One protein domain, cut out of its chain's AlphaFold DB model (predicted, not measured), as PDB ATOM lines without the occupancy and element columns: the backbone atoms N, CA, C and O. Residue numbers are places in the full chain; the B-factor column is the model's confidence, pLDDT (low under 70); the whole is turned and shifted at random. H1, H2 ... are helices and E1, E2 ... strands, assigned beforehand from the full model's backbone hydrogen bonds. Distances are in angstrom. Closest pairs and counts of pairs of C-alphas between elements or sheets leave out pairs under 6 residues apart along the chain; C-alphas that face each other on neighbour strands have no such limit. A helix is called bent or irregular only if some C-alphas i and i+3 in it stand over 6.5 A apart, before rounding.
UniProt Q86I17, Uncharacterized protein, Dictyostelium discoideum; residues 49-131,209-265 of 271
ATOM      1  N   ILE A  49      30.707 -12.383   2.621       58.59
ATOM      2  CA  ILE A  49      31.474 -11.347   3.326       58.59
ATOM      3  C   ILE A  49      30.594 -10.121   3.581       58.59
ATOM      4  O   ILE A  49      30.583  -9.610   4.696       58.59
ATOM      5  N   SER A  50      29.806  -9.686   2.593       58.13
ATOM      6  CA  SER A  50      28.876  -8.565   2.749       58.13
ATOM      7  C   SER A  50      27.814  -8.836   3.813       58.13
ATOM      8  O   SER A  50      27.525  -7.943   4.599       58.13
ATOM      9  N   LYS A  51      27.255 -10.054   3.885       62.23
ATOM     10  CA  LYS A  51      26.260 -10.405   4.913       62.23
ATOM     11  C   LYS A  51      26.883 -10.454   6.301       62.23
ATOM     12  O   LYS A  51      26.342  -9.840   7.206       62.23
ATOM     13  N   LEU A  52      27.999 -11.166   6.467       62.71
ATOM     14  CA  LEU A  52      28.685 -11.237   7.758       62.71
ATOM     15  C   LEU A  52      29.112  -9.841   8.217       62.71
ATOM     16  O   LEU A  52      28.924  -9.496   9.375       62.71
ATOM     17  N   GLY A  53      29.616  -9.014   7.297       62.89
ATOM     18  CA  GLY A  53      29.921  -7.612   7.559       62.89
ATOM     19  C   GLY A  53      28.691  -6.812   7.991       62.89
ATOM     20  O   GLY A  53      28.762  -6.086   8.977       62.89
ATOM     21  N   TYR A  54      27.559  -6.968   7.301       67.26
ATOM     22  CA  TYR A  54      26.291  -6.318   7.651       67.26
ATOM     23  C   TYR A  54      25.786  -6.742   9.038       67.26
ATOM     24  O   TYR A  54      25.488  -5.892   9.870       67.26
ATOM     25  N   ASP A  55      25.779  -8.042   9.317       63.41
ATOM     26  CA  ASP A  55      25.328  -8.623  10.583       63.41
ATOM     27  C   ASP A  55      26.194  -8.156  11.761       63.41
ATOM     28  O   ASP A  55      25.676  -7.725  12.794       63.41
ATOM     29  N   VAL A  56      27.520  -8.156  11.585       68.06
ATOM     30  CA  VAL A  56      28.471  -7.621  12.573       68.06
ATOM     31  C   VAL A  56      28.290  -6.112  12.757       68.06
ATOM     32  O   VAL A  56      28.371  -5.627  13.883       68.06
ATOM     33  N   THR A  57      28.014  -5.368  11.683       71.56
ATOM     34  CA  THR A  57      27.796  -3.915  11.758       71.56
ATOM     35  C   THR A  57      26.528  -3.593  12.542       71.56
ATOM     36  O   THR A  57      26.591  -2.800  13.474       71.56
ATOM     37  N   ASN A  58      25.405  -4.250  12.238       67.87
ATOM     38  CA  ASN A  58      24.149  -4.059  12.969       67.87
ATOM     39  C   ASN A  58      24.280  -4.469  14.438       67.87
ATOM     40  O   ASN A  58      23.892  -3.714  15.321       67.87
ATOM     41  N   THR A  59      24.921  -5.608  14.706       67.28
ATOM     42  CA  THR A  59      25.268  -6.053  16.067       67.28
ATOM     43  C   THR A  59      26.086  -4.988  16.807       67.28
ATOM     44  O   THR A  59      25.816  -4.686  17.968       67.28
ATOM     45  N   GLY A  60      27.076  -4.392  16.135       70.39
ATOM     46  CA  GLY A  60      27.888  -3.308  16.683       70.39
ATOM     47  C   GLY A  60      27.088  -2.028  16.942       70.39
ATOM     48  O   GLY A  60      27.291  -1.391  17.974       70.39
ATOM     49  N   LEU A  61      26.158  -1.672  16.050       75.30
ATOM     50  CA  LEU A  61      25.252  -0.531  16.219       75.30
ATOM     51  C   LEU A  61      24.299  -0.741  17.398       75.30
ATOM     52  O   LEU A  61      24.200   0.140  18.247       75.30
ATOM     53  N   ALA A  62      23.683  -1.919  17.500       70.89
ATOM     54  CA  ALA A  62      22.832  -2.306  18.619       70.89
ATOM     55  C   ALA A  62      23.587  -2.230  19.954       70.89
ATOM     56  O   ALA A  62      23.099  -1.644  20.921       70.89
ATOM     57  N   TYR A  63      24.814  -2.766  19.993       74.67
ATOM     58  CA  TYR A  63      25.679  -2.689  21.168       74.67
ATOM     59  C   TYR A  63      26.010  -1.240  21.537       74.67
ATOM     60  O   TYR A  63      25.858  -0.839  22.691       74.67
ATOM     61  N   TYR A  64      26.441  -0.436  20.561       78.37
ATOM     62  CA  TYR A  64      26.793   0.964  20.779       78.37
ATOM     63  C   TYR A  64      25.587   1.783  21.255       78.37
ATOM     64  O   TYR A  64      25.723   2.578  22.187       78.37
ATOM     65  N   LYS A  65      24.406   1.572  20.665       78.97
ATOM     66  CA  LYS A  65      23.166   2.234  21.079       78.97
ATOM     67  C   LYS A  65      22.797   1.858  22.513       78.97
ATOM     68  O   LYS A  65      22.566   2.747  23.323       78.97
ATOM     69  N   GLY A  66      22.834   0.570  22.855       80.43
ATOM     70  CA  GLY A  66      22.557   0.091  24.211       80.43
ATOM     71  C   GLY A  66      23.508   0.640  25.277       80.43
ATOM     72  O   GLY A  66      23.067   1.057  26.348       80.43
ATOM     73  N   GLN A  67      24.811   0.677  24.985       80.28
ATOM     74  CA  GLN A  67      25.835   1.143  25.927       80.28
ATOM     75  C   GLN A  67      25.789   2.654  26.176       80.28
ATOM     76  O   GLN A  67      26.046   3.092  27.293       80.28
ATOM     77  N   ASN A  68      25.473   3.454  25.154       82.43
ATOM     78  CA  ASN A  68      25.500   4.918  25.265       82.43
ATOM     79  C   ASN A  68      24.134   5.546  25.554       82.43
ATOM     80  O   ASN A  68      24.062   6.751  25.789       82.43
ATOM     81  N   ALA A  69      23.054   4.768  25.524       82.36
ATOM     82  CA  ALA A  69      21.739   5.283  25.859       82.36
ATOM     83  C   ALA A  69      21.621   5.568  27.368       82.36
ATOM     84  O   ALA A  69      22.079   4.797  28.207       82.36
ATOM     85  N   THR A  70      20.957   6.653  27.743       83.45
ATOM     86  CA  THR A  70      20.385   6.840  29.082       83.45
ATOM     87  C   THR A  70      18.885   6.560  29.030       83.45
ATOM     88  O   THR A  70      18.296   6.553  27.944       83.45
ATOM     89  N   THR A  71      18.242   6.362  30.182       82.14
ATOM     90  CA  THR A  71      16.778   6.224  30.258       82.14
ATOM     91  C   THR A  71      16.080   7.364  29.519       82.14
ATOM     92  O   THR A  71      15.165   7.134  28.733       82.14
ATOM     93  N   GLU A  72      16.564   8.597  29.678       82.47
ATOM     94  CA  GLU A  72      16.019   9.784  29.019       82.47
ATOM     95  C   GLU A  72      16.180   9.728  27.502       82.47
ATOM     96  O   GLU A  72      15.246  10.095  26.793       82.47
ATOM     97  N   THR A  73      17.322   9.260  26.985       84.75
ATOM     98  CA  THR A  73      17.504   9.139  25.530       84.75
ATOM     99  C   THR A  73      16.655   8.015  24.947       84.75
ATOM    100  O   THR A  73      16.104   8.187  23.870       84.75
ATOM    101  N   ILE A  74      16.490   6.889  25.657       85.07
ATOM    102  CA  ILE A  74      15.599   5.803  25.210       85.07
ATOM    103  C   ILE A  74      14.173   6.329  25.124       85.07
ATOM    104  O   ILE A  74      13.505   6.139  24.109       85.07
ATOM    105  N   VAL A  75      13.717   7.020  26.169       83.32
ATOM    106  CA  VAL A  75      12.390   7.631  26.200       83.32
ATOM    107  C   VAL A  75      12.247   8.638  25.068       83.32
ATOM    108  O   VAL A  75      11.291   8.535  24.313       83.32
ATOM    109  N   ALA A  76      13.192   9.564  24.898       84.57
ATOM    110  CA  ALA A  76      13.131  10.568  23.839       84.57
ATOM    111  C   ALA A  76      13.067   9.939  22.435       84.57
ATOM    112  O   ALA A  76      12.239  10.355  21.626       84.57
ATOM    113  N   ASP A  77      13.879   8.911  22.176       83.46
ATOM    114  CA  ASP A  77      13.937   8.204  20.892       83.46
ATOM    115  C   ASP A  77      12.677   7.373  20.608       83.46
ATOM    116  O   ASP A  77      12.296   7.206  19.454       83.46
ATOM    117  N   SER A  78      12.055   6.798  21.642       84.45
ATOM    118  CA  SER A  78      10.964   5.822  21.488       84.45
ATOM    119  C   SER A  78       9.579   6.371  21.829       84.45
ATOM    120  O   SER A  78       8.582   5.682  21.606       84.45
ATOM    121  N   TRP A  79       9.480   7.596  22.356       84.73
ATOM    122  CA  TRP A  79       8.223   8.126  22.881       84.73
ATOM    123  C   TRP A  79       7.116   8.140  21.835       84.73
ATOM    124  O   TRP A  79       6.116   7.449  21.992       84.73
ATOM    125  N   ASN A  80       7.300   8.905  20.760       78.36
ATOM    126  CA  ASN A  80       6.239   9.139  19.780       78.36
ATOM    127  C   ASN A  80       5.912   7.889  18.962       78.36
ATOM    128  O   ASN A  80       4.748   7.647  18.651       78.36
ATOM    129  N   ASP A  81       6.931   7.094  18.646       75.73
ATOM    130  CA  ASP A  81       6.793   5.991  17.700       75.73
ATOM    131  C   ASP A  81       6.274   4.716  18.371       75.73
ATOM    132  O   ASP A  81       5.653   3.876  17.721       75.73
ATOM    133  N   ILE A  82       6.550   4.542  19.668       81.01
ATOM    134  CA  ILE A  82       6.445   3.236  20.321       81.01
ATOM    135  C   ILE A  82       5.743   3.330  21.675       81.01
ATOM    136  O   ILE A  82       4.723   2.674  21.883       81.01
ATOM    137  N   LEU A  83       6.256   4.140  22.605       83.50
ATOM    138  CA  LEU A  83       5.744   4.165  23.979       83.50
ATOM    139  C   LEU A  83       4.383   4.860  24.077       83.50
ATOM    140  O   LEU A  83       3.460   4.329  24.694       83.50
ATOM    141  N   TYR A  84       4.239   6.031  23.457       83.60
ATOM    142  CA  TYR A  84       3.027   6.841  23.516       83.60
ATOM    143  C   TYR A  84       1.823   6.157  22.852       83.60
ATOM    144  O   TYR A  84       0.769   6.113  23.489       83.60
ATOM    145  N   PRO A  85       1.942   5.537  21.659       81.63
ATOM    146  CA  PRO A  85       0.842   4.765  21.084       81.63
ATOM    147  C   PRO A  85       0.351   3.648  22.013       81.63
ATOM    148  O   PRO A  85      -0.852   3.487  22.217       81.63
ATOM    149  N   VAL A  86       1.265   2.904  22.646       83.18
ATOM    150  CA  VAL A  86       0.889   1.841  23.591       83.18
ATOM    151  C   VAL A  86       0.271   2.421  24.860       83.18
ATOM    152  O   VAL A  86      -0.728   1.897  25.347       83.18
ATOM    153  N   PHE A  87       0.805   3.529  25.372       85.63
ATOM    154  CA  PHE A  87       0.207   4.249  26.490       85.63
ATOM    155  C   PHE A  87      -1.229   4.696  26.174       85.63
ATOM    156  O   PHE A  87      -2.126   4.507  26.995       85.63
ATOM    157  N   GLN A  88      -1.489   5.224  24.974       86.04
ATOM    158  CA  GLN A  88      -2.842   5.583  24.539       86.04
ATOM    159  C   GLN A  88      -3.768   4.363  24.481       86.04
ATOM    160  O   GLN A  88      -4.914   4.446  24.917       86.04
ATOM    161  N   VAL A  89      -3.285   3.216  23.997       84.24
ATOM    162  CA  VAL A  89      -4.062   1.965  24.025       84.24
ATOM    163  C   VAL A  89      -4.391   1.560  25.461       84.24
ATOM    164  O   VAL A  89      -5.535   1.226  25.755       84.24
ATOM    165  N   VAL A  90      -3.421   1.626  26.374       86.11
ATOM    166  CA  VAL A  90      -3.612   1.256  27.784       86.11
ATOM    167  C   VAL A  90      -4.598   2.183  28.491       86.11
ATOM    168  O   VAL A  90      -5.484   1.711  29.199       86.11
ATOM    169  N   THR A  91      -4.465   3.494  28.300       87.76
ATOM    170  CA  THR A  91      -5.306   4.500  28.969       87.76
ATOM    171  C   THR A  91      -6.738   4.547  28.449       87.76
ATOM    172  O   THR A  91      -7.630   4.947  29.192       87.76
ATOM    173  N   ASN A  92      -6.972   4.092  27.218       88.42
ATOM    174  CA  ASN A  92      -8.311   3.955  26.646       88.42
ATOM    175  C   ASN A  92      -8.887   2.541  26.794       88.42
ATOM    176  O   ASN A  92     -10.028   2.296  26.401       88.42
ATOM    177  N   ASP A  93      -8.130   1.591  27.348       88.11
ATOM    178  CA  ASP A  93      -8.609   0.227  27.490       88.11
ATOM    179  C   ASP A  93      -9.666   0.120  28.612       88.11
ATOM    180  O   ASP A  93      -9.362   0.400  29.778       88.11
ATOM    181  N   PRO A  94     -10.887  -0.379  28.321       88.73
ATOM    182  CA  PRO A  94     -11.973  -0.414  29.300       88.73
ATOM    183  C   PRO A  94     -11.664  -1.213  30.568       88.73
ATOM    184  O   PRO A  94     -12.139  -0.865  31.646       88.73
ATOM    185  N   ARG A  95     -10.864  -2.284  30.470       87.21
ATOM    186  CA  ARG A  95     -10.496  -3.106  31.633       87.21
ATOM    187  C   ARG A  95      -9.497  -2.368  32.513       87.21
ATOM    188  O   ARG A  95      -9.610  -2.448  33.732       87.21
ATOM    189  N   VAL A  96      -8.547  -1.647  31.916       90.30
ATOM    190  CA  VAL A  96      -7.579  -0.835  32.668       90.30
ATOM    191  C   VAL A  96      -8.300   0.322  33.359       90.30
ATOM    192  O   VAL A  96      -8.206   0.447  34.577       90.30
ATOM    193  N   VAL A  97      -9.099   1.091  32.615       92.01
ATOM    194  CA  VAL A  97      -9.892   2.221  33.132       92.01
ATOM    195  C   VAL A  97     -10.842   1.773  34.245       92.01
ATOM    196  O   VAL A  97     -10.912   2.408  35.295       92.01
ATOM    197  N   SER A  98     -11.547   0.652  34.056       90.24
ATOM    198  CA  SER A  98     -12.460   0.105  35.066       90.24
ATOM    199  C   SER A  98     -11.726  -0.338  36.334       90.24
ATOM    200  O   SER A  98     -12.176  -0.017  37.436       90.24
ATOM    201  N   THR A  99     -10.574  -1.005  36.194       89.73
ATOM    202  CA  THR A  99      -9.767  -1.474  37.335       89.73
ATOM    203  C   THR A  99      -9.178  -0.303  38.125       89.73
ATOM    204  O   THR A  99      -9.196  -0.322  39.352       89.73
ATOM    205  N   LEU A 100      -8.715   0.747  37.438       91.61
ATOM    206  CA  LEU A 100      -8.174   1.958  38.066       91.61
ATOM    207  C   LEU A 100      -9.260   2.963  38.492       91.61
ATOM    208  O   LEU A 100      -8.970   3.955  39.161       91.61
ATOM    209  N   GLY A 101     -10.525   2.685  38.165       90.08
ATOM    210  CA  GLY A 101     -11.697   3.411  38.641       90.08
ATOM    211  C   GLY A 101     -12.020   4.715  37.914       90.08
ATOM    212  O   GLY A 101     -12.809   5.495  38.444       90.08
ATOM    213  N   GLY A 102     -11.434   4.970  36.745       91.24
ATOM    214  CA  GLY A 102     -11.659   6.199  35.987       91.24
ATOM    215  C   GLY A 102     -10.508   6.558  35.044       91.24
ATOM    216  O   GLY A 102      -9.691   5.691  34.725       91.24
ATOM    217  N   PRO A 103     -10.446   7.827  34.594       90.42
ATOM    218  CA  PRO A 103      -9.398   8.310  33.702       90.42
ATOM    219  C   PRO A 103      -8.003   8.017  34.255       90.42
ATOM    220  O   PRO A 103      -7.725   8.252  35.432       90.42
ATOM    221  N   VAL A 104      -7.139   7.501  33.385       91.48
ATOM    222  CA  VAL A 104      -5.787   7.066  33.729       91.48
ATOM    223  C   VAL A 104      -4.793   8.155  33.344       91.48
ATOM    224  O   VAL A 104      -4.862   8.713  32.252       91.48
ATOM    225  N   SER A 105      -3.859   8.453  34.241       90.31
ATOM    226  CA  SER A 105      -2.823   9.476  34.063       90.31
ATOM    227  C   SER A 105      -1.457   8.941  34.489       90.31
ATOM    228  O   SER A 105      -1.387   7.931  35.186       90.31
ATOM    229  N   PHE A 106      -0.372   9.606  34.090       87.80
ATOM    230  CA  PHE A 106       0.960   9.286  34.609       87.80
ATOM    231  C   PHE A 106       1.044   9.548  36.115       87.80
ATOM    232  O   PHE A 106       0.424  10.481  36.641       87.80
ATOM    233  N   GLU A 107       1.851   8.753  36.812       84.99
ATOM    234  CA  GLU A 107       2.347   9.175  38.120       84.99
ATOM    235  C   GLU A 107       3.368  10.312  37.984       84.99
ATOM    236  O   GLU A 107       3.857  10.628  36.898       84.99
ATOM    237  N   SER A 108       3.652  10.972  39.106       79.36
ATOM    238  CA  SER A 108       4.688  11.999  39.150       79.36
ATOM    239  C   SER A 108       6.066  11.361  38.950       79.36
ATOM    240  O   SER A 108       6.287  10.249  39.430       79.36
ATOM    241  N   PRO A 109       7.006  12.050  38.284       73.87
ATOM    242  CA  PRO A 109       8.358  11.545  38.143       73.87
ATOM    243  C   PRO A 109       9.074  11.384  39.493       73.87
ATOM    244  O   PRO A 109       8.799  12.155  40.420       73.87
ATOM    245  N   PRO A 110      10.000  10.412  39.608       71.15
ATOM    246  CA  PRO A 110      10.957  10.352  40.710       71.15
ATOM    247  C   PRO A 110      11.725  11.672  40.866       71.15
ATOM    248  O   PRO A 110      11.903  12.413  39.900       71.15
ATOM    249  N   SER A 111      12.215  11.968  42.071       72.59
ATOM    250  CA  SER A 111      12.890  13.242  42.382       72.59
ATOM    251  C   SER A 111      14.147  13.523  41.550       72.59
ATOM    252  O   SER A 111      14.547  14.674  41.404       72.59
ATOM    253  N   ASP A 112      14.782  12.477  41.034       72.05
ATOM    254  CA  ASP A 112      16.024  12.481  40.264       72.05
ATOM    255  C   ASP A 112      15.809  12.364  38.746       72.05
ATOM    256  O   ASP A 112      16.771  12.458  37.985       72.05
ATOM    257  N   SER A 113      14.561  12.223  38.286       68.72
ATOM    258  CA  SER A 113      14.228  12.052  36.872       68.72
ATOM    259  C   SER A 113      13.303  13.156  36.362       68.72
ATOM    260  O   SER A 113      12.424  13.658  37.058       68.72
ATOM    261  N   LYS A 114      13.466  13.526  35.088       71.01
ATOM    262  CA  LYS A 114      12.521  14.411  34.379       71.01
ATOM    263  C   LYS A 114      11.317  13.657  33.814       71.01
ATOM    264  O   LYS A 114      10.380  14.283  33.327       71.01
ATOM    265  N   SER A 115      11.366  12.328  33.839       75.76
ATOM    266  CA  SER A 115      10.364  11.442  33.262       75.76
ATOM    267  C   SER A 115       9.820  10.504  34.339       75.76
ATOM    268  O   SER A 115      10.600   9.989  35.139       75.76
ATOM    269  N   PRO A 116       8.505  10.223  34.374       75.03
ATOM    270  CA  PRO A 116       7.967   9.188  35.258       75.03
ATOM    271  C   PRO A 116       8.447   7.789  34.893       75.03
ATOM    272  O   PRO A 116       8.232   6.844  35.640       75.03
ATOM    273  N   ILE A 117       9.095   7.663  33.744       82.02
ATOM    274  CA  ILE A 117       9.543   6.412  33.184       82.02
ATOM    275  C   ILE A 117      10.838   5.965  33.861       82.02
ATOM    276  O   ILE A 117      11.805   6.723  33.933       82.02
ATOM    277  N   ILE A 118      10.844   4.720  34.328       82.93
ATOM    278  CA  ILE A 118      11.936   4.111  35.089       82.93
ATOM    279  C   ILE A 118      12.487   2.937  34.284       82.93
ATOM    280  O   ILE A 118      11.731   2.056  33.880       82.93
ATOM    281  N   GLU A 119      13.798   2.896  34.069       83.70
ATOM    282  CA  GLU A 119      14.461   1.714  33.514       83.70
ATOM    283  C   GLU A 119      14.772   0.721  34.639       83.70
ATOM    284  O   GLU A 119      15.352   1.084  35.661       83.70
ATOM    285  N   LEU A 120      14.373  -0.536  34.458       85.38
ATOM    286  CA  LEU A 120      14.616  -1.608  35.421       85.38
ATOM    287  C   LEU A 120      15.912  -2.356  35.140       85.38
ATOM    288  O   LEU A 120      16.648  -2.713  36.060       85.38
ATOM    289  N   LYS A 121      16.143  -2.672  33.867       84.24
ATOM    290  CA  LYS A 121      17.231  -3.542  33.440       84.24
ATOM    291  C   LYS A 121      17.614  -3.222  32.009       84.24
ATOM    292  O   LYS A 121      16.742  -2.995  31.176       84.24
ATOM    293  N   ARG A 122      18.910  -3.295  31.718       81.14
ATOM    294  CA  ARG A 122      19.435  -3.269  30.359       81.14
ATOM    295  C   ARG A 122      20.443  -4.380  30.166       81.14
ATOM    296  O   ARG A 122      21.333  -4.538  30.994       81.14
ATOM    297  N   ASP A 123      20.328  -5.084  29.052       79.20
ATOM    298  CA  ASP A 123      21.265  -6.125  28.653       79.20
ATOM    299  C   ASP A 123      21.645  -5.973  27.177       79.20
ATOM    300  O   ASP A 123      21.030  -5.231  26.401       79.20
ATOM    301  N   PHE A 124      22.684  -6.703  26.785       73.46
ATOM    302  CA  PHE A 124      23.018  -6.941  25.392       73.46
ATOM    303  C   PHE A 124      23.117  -8.442  25.152       73.46
ATOM    304  O   PHE A 124      23.905  -9.131  25.800       73.46
ATOM    305  N   ASN A 125      22.339  -8.934  24.194       65.92
ATOM    306  CA  ASN A 125      22.304 -10.336  23.824       65.92
ATOM    307  C   ASN A 125      23.023 -10.511  22.490       65.92
ATOM    308  O   ASN A 125      22.573 -10.005  21.463       65.92
ATOM    309  N   LEU A 126      24.126 -11.259  22.507       61.63
ATOM    310  CA  LEU A 126      24.798 -11.727  21.301       61.63
ATOM    311  C   LEU A 126      24.425 -13.184  21.060       61.63
ATOM    312  O   LEU A 126      24.698 -14.055  21.886       61.63
ATOM    313  N   LYS A 127      23.849 -13.454  19.898       58.17
ATOM    314  CA  LYS A 127      23.491 -14.790  19.449       58.17
ATOM    315  C   LYS A 127      24.310 -15.162  18.230       58.17
ATOM    316  O   LYS A 127      24.393 -14.413  17.257       58.17
ATOM    317  N   ILE A 128      24.900 -16.348  18.301       52.89
ATOM    318  CA  ILE A 128      25.557 -17.011  17.180       52.89
ATOM    319  C   ILE A 128      24.806 -18.318  16.980       52.89
ATOM    320  O   ILE A 128      25.128 -19.331  17.599       52.89
ATOM    321  N   ALA A 129      23.746 -18.273  16.179       46.81
ATOM    322  CA  ALA A 129      22.916 -19.441  15.935       46.81
ATOM    323  C   ALA A 129      23.363 -20.131  14.635       46.81
ATOM    324  O   ALA A 129      23.341 -19.499  13.567       46.81
ATOM    325  N   PRO A 130      23.739 -21.425  14.668       39.81
ATOM    326  CA  PRO A 130      23.559 -22.280  13.511       39.81
ATOM    327  C   PRO A 130      22.050 -22.500  13.385       39.81
ATOM    328  O   PRO A 130      21.475 -23.333  14.079       39.81
ATOM    329  N   ILE A 131      21.373 -21.690  12.576       35.30
ATOM    330  CA  ILE A 131      19.940 -21.889  12.376       35.30
ATOM    331  C   ILE A 131      19.782 -23.173  11.560       35.30
ATOM    332  O   ILE A 131      20.220 -23.245  10.409       35.30
ATOM    333  N   ILE A 209      24.846 -22.047   4.841       38.88
ATOM    334  CA  ILE A 209      25.743 -22.816   5.731       38.88
ATOM    335  C   ILE A 209      26.373 -21.879   6.796       38.88
ATOM    336  O   ILE A 209      27.254 -22.266   7.555       38.88
ATOM    337  N   PHE A 210      25.970 -20.606   6.841       45.26
ATOM    338  CA  PHE A 210      26.695 -19.566   7.569       45.26
ATOM    339  C   PHE A 210      26.028 -19.253   8.910       45.26
ATOM    340  O   PHE A 210      24.808 -19.080   8.930       45.26
ATOM    341  N   PRO A 211      26.806 -19.131  10.002       48.89
ATOM    342  CA  PRO A 211      26.275 -18.706  11.289       48.89
ATOM    343  C   PRO A 211      25.694 -17.292  11.167       48.89
ATOM    344  O   PRO A 211      26.326 -16.406  10.586       48.89
ATOM    345  N   LEU A 212      24.491 -17.085  11.707       53.70
ATOM    346  CA  LEU A 212      23.938 -15.747  11.893       53.70
ATOM    347  C   LEU A 212      24.603 -15.136  13.127       53.70
ATOM    348  O   LEU A 212      24.564 -15.739  14.197       53.70
ATOM    349  N   ILE A 213      25.190 -13.948  12.977       59.75
ATOM    350  CA  ILE A 213      25.614 -13.124  14.112       59.75
ATOM    351  C   ILE A 213      24.506 -12.102  14.335       59.75
ATOM    352  O   ILE A 213      24.269 -11.251  13.484       59.75
ATOM    353  N   TYR A 214      23.798 -12.216  15.449       63.78
ATOM    354  CA  TYR A 214      22.717 -11.309  15.798       63.78
ATOM    355  C   TYR A 214      22.988 -10.705  17.168       63.78
ATOM    356  O   TYR A 214      23.150 -11.428  18.148       63.78
ATOM    357  N   GLY A 215      23.054  -9.381  17.223       65.12
ATOM    358  CA  GLY A 215      23.139  -8.615  18.453       65.12
ATOM    359  C   GLY A 215      21.891  -7.787  18.651       65.12
ATOM    360  O   GLY A 215      21.410  -7.155  17.714       65.12
ATOM    361  N   GLU A 216      21.426  -7.733  19.886       74.61
ATOM    362  CA  GLU A 216      20.386  -6.807  20.297       74.61
ATOM    363  C   GLU A 216      20.703  -6.239  21.673       74.61
ATOM    364  O   GLU A 216      21.178  -6.953  22.556       74.61
ATOM    365  N   SER A 217      20.422  -4.955  21.874       77.81
ATOM    366  CA  SER A 217      20.302  -4.409  23.221       77.81
ATOM    367  C   SER A 217      18.849  -4.477  23.648       77.81
ATOM    368  O   SER A 217      17.969  -4.122  22.870       77.81
ATOM    369  N   THR A 218      18.597  -4.926  24.871       84.51
ATOM    370  CA  THR A 218      17.260  -4.971  25.461       84.51
ATOM    371  C   THR A 218      17.196  -4.042  26.661       84.51
ATOM    372  O   THR A 218      18.155  -3.977  27.428       84.51
ATOM    373  N   SER A 219      16.076  -3.351  26.840       84.09
ATOM    374  CA  SER A 219      15.823  -2.466  27.979       84.09
ATOM    375  C   SER A 219      14.400  -2.680  28.489       84.09
ATOM    376  O   SER A 219      13.438  -2.577  27.726       84.09
ATOM    377  N   ASP A 220      14.268  -2.998  29.774       85.86
ATOM    378  CA  ASP A 220      12.984  -3.090  30.460       85.86
ATOM    379  C   ASP A 220      12.648  -1.739  31.081       85.86
ATOM    380  O   ASP A 220      13.379  -1.227  31.931       85.86
ATOM    381  N   VAL A 221      11.515  -1.176  30.678       87.30
ATOM    382  CA  VAL A 221      11.096   0.172  31.043       87.30
ATOM    383  C   VAL A 221       9.696   0.135  31.643       87.30
ATOM    384  O   VAL A 221       8.779  -0.445  31.069       87.30
ATOM    385  N   ILE A 222       9.511   0.781  32.790       89.44
ATOM    386  CA  ILE A 222       8.217   0.933  33.450       89.44
ATOM    387  C   ILE A 222       7.704   2.359  33.311       89.44
ATOM    388  O   ILE A 222       8.407   3.321  33.606       89.44
ATOM    389  N   ILE A 223       6.430   2.475  32.945       89.37
ATOM    390  CA  ILE A 223       5.661   3.715  33.004       89.37
ATOM    391  C   ILE A 223       4.598   3.583  34.105       89.37
ATOM    392  O   ILE A 223       3.606   2.876  33.900       89.37
ATOM    393  N   PRO A 224       4.765   4.242  35.262       91.30
ATOM    394  CA  PRO A 224       3.773   4.223  36.321       91.30
ATOM    395  C   PRO A 224       2.555   5.067  35.929       91.30
ATOM    396  O   PRO A 224       2.663   6.199  35.442       91.30
ATOM    397  N   ILE A 225       1.376   4.495  36.139       93.08
ATOM    398  CA  ILE A 225       0.078   5.080  35.825       93.08
ATOM    399  C   ILE A 225      -0.849   4.994  37.037       93.08
ATOM    400  O   ILE A 225      -0.839   4.027  37.796       93.08
ATOM    401  N   LYS A 226      -1.706   5.994  37.200       92.48
ATOM    402  CA  LYS A 226      -2.679   6.062  38.292       92.48
ATOM    403  C   LYS A 226      -4.063   6.424  37.785       92.48
ATOM    404  O   LYS A 226      -4.212   7.211  36.846       92.48
ATOM    405  N   GLY A 227      -5.067   5.875  38.452       92.50
ATOM    406  CA  GLY A 227      -6.450   6.325  38.380       92.50
ATOM    407  C   GLY A 227      -7.007   6.603  39.781       92.50
ATOM    408  O   GLY A 227      -6.298   6.454  40.776       92.50
ATOM    409  N   PRO A 228      -8.281   7.006  39.889       92.44
ATOM    410  CA  PRO A 228      -8.879   7.404  41.164       92.44
ATOM    411  C   PRO A 228      -8.880   6.321  42.253       92.44
ATOM    412  O   PRO A 228      -8.907   6.652  43.435       92.44
ATOM    413  N   LYS A 229      -8.897   5.035  41.873       89.54
ATOM    414  CA  LYS A 229      -9.014   3.904  42.813       89.54
ATOM    415  C   LYS A 229      -7.721   3.119  43.016       89.54
ATOM    416  O   LYS A 229      -7.701   2.223  43.854       89.54
ATOM    417  N   GLY A 230      -6.665   3.409  42.261       89.81
ATOM    418  CA  GLY A 230      -5.426   2.655  42.378       89.81
ATOM    419  C   GLY A 230      -4.392   2.990  41.319       89.81
ATOM    420  O   GLY A 230      -4.606   3.833  40.445       89.81
ATOM    421  N   ASN A 231      -3.278   2.269  41.409       92.03
ATOM    422  CA  ASN A 231      -2.089   2.486  40.599       92.03
ATOM    423  C   ASN A 231      -1.716   1.198  39.859       92.03
ATOM    424  O   ASN A 231      -1.998   0.083  40.313       92.03
ATOM    425  N   ALA A 232      -1.071   1.361  38.718       92.80
ATOM    426  CA  ALA A 232      -0.529   0.288  37.909       92.80
ATOM    427  C   ALA A 232       0.754   0.763  37.223       92.80
ATOM    428  O   ALA A 232       1.088   1.942  37.229       92.80
ATOM    429  N   SER A 233       1.448  -0.165  36.589       91.38
ATOM    430  CA  SER A 233       2.662   0.108  35.834       91.38
ATOM    431  C   SER A 233       2.558  -0.549  34.471       91.38
ATOM    432  O   SER A 233       2.187  -1.717  34.376       91.38
ATOM    433  N   ILE A 234       2.884   0.180  33.410       91.54
ATOM    434  CA  ILE A 234       3.050  -0.402  32.080       91.54
ATOM    435  C   ILE A 234       4.507  -0.832  31.961       91.54
ATOM    436  O   ILE A 234       5.391   0.019  31.922       91.54
ATOM    437  N   LEU A 235       4.751  -2.137  31.931       90.79
ATOM    438  CA  LEU A 235       6.063  -2.713  31.682       90.79
ATOM    439  C   LEU A 235       6.245  -2.919  30.179       90.79
ATOM    440  O   LEU A 235       5.506  -3.678  29.551       90.79
ATOM    441  N   PHE A 236       7.258  -2.267  29.631       86.24
ATOM    442  CA  PHE A 236       7.736  -2.413  28.268       86.24
ATOM    443  C   PHE A 236       9.040  -3.202  28.268       86.24
ATOM    444  O   PHE A 236       9.965  -2.848  28.990       86.24
ATOM    445  N   ASN A 237       9.137  -4.218  27.415       84.36
ATOM    446  CA  ASN A 237      10.418  -4.785  27.012       84.36
ATOM    447  C   ASN A 237      10.758  -4.203  25.642       84.36
ATOM    448  O   ASN A 237      10.077  -4.482  24.646       84.36
ATOM    449  N   LEU A 238      11.769  -3.347  25.618       84.15
ATOM    450  CA  LEU A 238      12.288  -2.717  24.418       84.15
ATOM    451  C   LEU A 238      13.497  -3.495  23.921       84.15
ATOM    452  O   LEU A 238      14.284  -4.007  24.717       84.15
ATOM    453  N   TYR A 239      13.682  -3.536  22.609       81.69
ATOM    454  CA  TYR A 239      14.909  -4.033  22.003       81.69
ATOM    455  C   TYR A 239      15.355  -3.152  20.843       81.69
ATOM    456  O   TYR A 239      14.535  -2.514  20.190       81.69
ATOM    457  N   ALA A 240      16.656  -3.122  20.591       78.21
ATOM    458  CA  ALA A 240      17.264  -2.503  19.424       78.21
ATOM    459  C   ALA A 240      18.262  -3.493  18.818       78.21
ATOM    460  O   ALA A 240      19.243  -3.855  19.467       78.21
ATOM    461  N   SER A 241      18.000  -3.943  17.591       68.54
ATOM    462  CA  SER A 241      18.934  -4.743  16.778       68.54
ATOM    463  C   SER A 241      19.669  -3.906  15.723       68.54
ATOM    464  O   SER A 241      20.557  -4.397  15.029       68.54
ATOM    465  N   ASP A 242      19.269  -2.646  15.581       71.73
ATOM    466  CA  ASP A 242      19.816  -1.637  14.684       71.73
ATOM    467  C   ASP A 242      19.914  -0.288  15.429       71.73
ATOM    468  O   ASP A 242      20.229  -0.244  16.622       71.73
ATOM    469  N   ASP A 243      19.685   0.828  14.738       72.11
ATOM    470  CA  ASP A 243      19.694   2.170  15.309       72.11
ATOM    471  C   ASP A 243      18.343   2.600  15.907       72.11
ATOM    472  O   ASP A 243      18.223   3.744  16.352       72.11
ATOM    473  N   LYS A 244      17.334   1.719  15.980       76.08
ATOM    474  CA  LYS A 244      15.995   2.035  16.497       76.08
ATOM    475  C   LYS A 244      15.582   1.099  17.625       76.08
ATOM    476  O   LYS A 244      15.776  -0.110  17.577       76.08
ATOM    477  N   TRP A 245      14.972   1.683  18.653       80.96
ATOM    478  CA  TRP A 245      14.257   0.901  19.659       80.96
ATOM    479  C   TRP A 245      12.956   0.376  19.052       80.96
ATOM    480  O   TRP A 245      12.388   1.011  18.171       80.96
ATOM    481  N   GLN A 246      12.491  -0.778  19.510       81.60
ATOM    482  CA  GLN A 246      11.224  -1.414  19.149       81.60
ATOM    483  C   GLN A 246      10.639  -2.089  20.395       81.60
ATOM    484  O   GLN A 246      11.377  -2.433  21.317       81.60
ATOM    485  N   VAL A 247       9.321  -2.296  20.445       78.02
ATOM    486  CA  VAL A 247       8.684  -3.049  21.541       78.02
ATOM    487  C   VAL A 247       8.649  -4.531  21.210       78.02
ATOM    488  O   VAL A 247       8.038  -4.939  20.226       78.02
ATOM    489  N   ARG A 248       9.250  -5.341  22.082       76.26
ATOM    490  CA  ARG A 248       9.073  -6.797  22.100       76.26
ATOM    491  C   ARG A 248       7.784  -7.176  22.805       76.26
ATOM    492  O   ARG A 248       7.043  -8.028  22.332       76.26
ATOM    493  N   ASN A 249       7.550  -6.565  23.962       77.35
ATOM    494  CA  ASN A 249       6.478  -6.924  24.874       77.35
ATOM    495  C   ASN A 249       5.962  -5.679  25.593       77.35
ATOM    496  O   ASN A 249       6.749  -4.806  25.955       77.35
ATOM    497  N   ALA A 250       4.658  -5.626  25.850       81.76
ATOM    498  CA  ALA A 250       4.077  -4.612  26.722       81.76
ATOM    499  C   ALA A 250       2.957  -5.220  27.564       81.76
ATOM    500  O   ALA A 250       2.019  -5.805  27.012       81.76
ATOM    501  N   GLU A 251       3.033  -5.060  28.881       89.28
ATOM    502  CA  GLU A 251       2.024  -5.528  29.828       89.28
ATOM    503  C   GLU A 251       1.699  -4.469  30.884       89.28
ATOM    504  O   GLU A 251       2.545  -3.673  31.268       89.28
ATOM    505  N   VAL A 252       0.459  -4.457  31.365       91.76
ATOM    506  CA  VAL A 252       0.031  -3.631  32.499       91.76
ATOM    507  C   VAL A 252       0.024  -4.497  33.747       91.76
ATOM    508  O   VAL A 252      -0.628  -5.539  33.765       91.76
ATOM    509  N   ILE A 253       0.722  -4.060  34.787       92.58
ATOM    510  CA  ILE A 253       0.807  -4.713  36.091       92.58
ATOM    511  C   ILE A 253       0.014  -3.861  37.081       92.58
ATOM    512  O   ILE A 253       0.364  -2.707  37.318       92.58
ATOM    513  N   PHE A 254      -1.067  -4.402  37.635       92.09
ATOM    514  CA  PHE A 254      -1.889  -3.705  38.623       92.09
ATOM    515  C   PHE A 254      -1.299  -3.893  40.023       92.09
ATOM    516  O   PHE A 254      -1.133  -5.023  40.478       92.09
ATOM    517  N   ASN A 255      -1.010  -2.798  40.732       86.93
ATOM    518  CA  ASN A 255      -0.316  -2.865  42.026       86.93
ATOM    519  C   ASN A 255      -1.206  -3.420  43.151       86.93
ATOM    520  O   ASN A 255      -0.696  -3.904  44.157       86.93
ATOM    521  N   SER A 256      -2.531  -3.334  43.006       80.96
ATOM    522  CA  SER A 256      -3.485  -3.768  44.031       80.96
ATOM    523  C   SER A 256      -3.549  -5.287  44.197       80.96
ATOM    524  O   SER A 256      -3.778  -5.765  45.305       80.96
ATOM    525  N   ASP A 257      -3.371  -6.047  43.115       79.22
ATOM    526  CA  ASP A 257      -3.538  -7.504  43.110       79.22
ATOM    527  C   ASP A 257      -2.448  -8.260  42.332       79.22
ATOM    528  O   ASP A 257      -2.559  -9.474  42.148       79.22
ATOM    529  N   ASN A 258      -1.395  -7.568  41.880       78.65
ATOM    530  CA  ASN A 258      -0.331  -8.103  41.026       78.65
ATOM    531  C   ASN A 258      -0.851  -8.809  39.761       78.65
ATOM    532  O   ASN A 258      -0.126  -9.600  39.145       78.65
ATOM    533  N   LYS A 259      -2.095  -8.537  39.337       86.53
ATOM    534  CA  LYS A 259      -2.589  -9.063  38.069       86.53
ATOM    535  C   LYS A 259      -1.866  -8.379  36.927       86.53
ATOM    536  O   LYS A 259      -1.569  -7.185  36.959       86.53
ATOM    537  N   LYS A 260      -1.630  -9.163  35.883       86.98
ATOM    538  CA  LYS A 260      -1.001  -8.704  34.656       86.98
ATOM    539  C   LYS A 260      -1.991  -8.750  33.516       86.98
ATOM    540  O   LYS A 260      -2.784  -9.685  33.389       86.98
ATOM    541  N   LYS A 261      -1.914  -7.749  32.655       86.12
ATOM    542  CA  LYS A 261      -2.645  -7.704  31.405       86.12
ATOM    543  C   LYS A 261      -1.676  -7.501  30.258       86.12
ATOM    544  O   LYS A 261      -1.092  -6.436  30.114       86.12
ATOM    545  N   GLN A 262      -1.600  -8.501  29.394       84.43
ATOM    546  CA  GLN A 262      -0.833  -8.408  28.166       84.43
ATOM    547  C   GLN A 262      -1.481  -7.419  27.187       84.43
ATOM    548  O   GLN A 262      -2.671  -7.546  26.887       84.43
ATOM    549  N   ILE A 263      -0.698  -6.466  26.686       78.85
ATOM    550  CA  ILE A 263      -1.097  -5.503  25.647       78.85
ATOM    551  C   ILE A 263      -0.486  -5.912  24.310       78.85
ATOM    552  O   ILE A 263      -1.208  -6.146  23.347       78.85
ATOM    553  N   ILE A 264       0.836  -6.088  24.281       70.76
ATOM    554  CA  ILE A 264       1.579  -6.620  23.133       70.76
ATOM    555  C   ILE A 264       2.209  -7.924  23.580       70.76
ATOM    556  O   ILE A 264       2.968  -7.909  24.539       70.76
ATOM    557  N   LYS A 265       1.881  -9.043  22.927       68.54
ATOM    558  CA  LYS A 265       2.493 -10.345  23.231       68.54
ATOM    559  C   LYS A 265       3.959 -10.342  22.804       68.54
ATOM    560  O   LYS A 265       4.240  -9.930  21.683       68.54
TER     561      LYS A 265
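Overview. This is residues 49 to 131 and 209 to 265 of the 271 residues of an uncharacterized protein of Dictyostelium discoideum (UniProt Q86I17). A long, twisted sheet of five strands curls round the kinked helix H2; on the same face H1 runs along E2, and short H3 packs on the sheet near the E2-E3 turn. These are two layers, with the helices on one face of the sheet. The printed part has 140 residues, with named elements in the order H1 H2 H3 E1 E2 E3 E4 E5, class mixed. The sheet's order is E1 E2 E3 E4 E5, antiparallel; E2 to E5 form a meander, each strand the antiparallel neighbour of the one before. It is only just loose, close to compact, with a radius of gyration of the C-alphas of 17.4 A, and elongated, spanning 58 by 32 by 23 A.

Along the chain. Find C-alpha 118 at (11.936, 4.111, 35.089), where E1, residues 118 to 129, begins. E2, residues 212 to 227, runs 46.0 A; E3 is residues 230 to 240, 32.7 A. E4, residues 246 to 254, bends by 51 degrees at residue 249; E5 is residues 260 to 264. H1, residues 49 to 68, runs 28.0 A from C-alpha 49 at (31.474, -11.347, 3.326). H2, residues 71 to 92, is irregular, C-alphas 77 and 80 being 7.8 A apart. H3 is residues 94 to 100.

Arrangement. Look for N 220 and O 121, 2.8 A, between E1 and E2. The hairpins show N 221 and O 236, 2.8 A, for E2 and E3; N 235 and O 251, 2.8 A, for E3 and E4; N 252 and O 261, 2.8 A, for E4 and E5. H1 is over E2 at a height over the sheet of 7.7 A; their closest C-alphas, Thr 59 and Gly 215, are 4.1 A apart. H2 is on the same face; its closest C-alphas with E4 are Ile 82 and Gln 246, 6.8 A. H3 is on the sheet; its closest C-alphas with E2 are Leu 100 and Gly 227, 4.7 A. Every O i to N i+4 pair is within hydrogen-bond range in H1 and H3, and 13 of 18 in H2.

Size, cuts and confidence. The C-alphas farthest apart are those of Ile 49 and Lys 229, 58.6 A. Residues 132 to 208 are cut out, leaving 8.9 A between C-alphas 131 and 209. The link H3 to E1 is long. Of the printed residues, 27 have pLDDT under 70, among them 125 to 131 and 209 to 215.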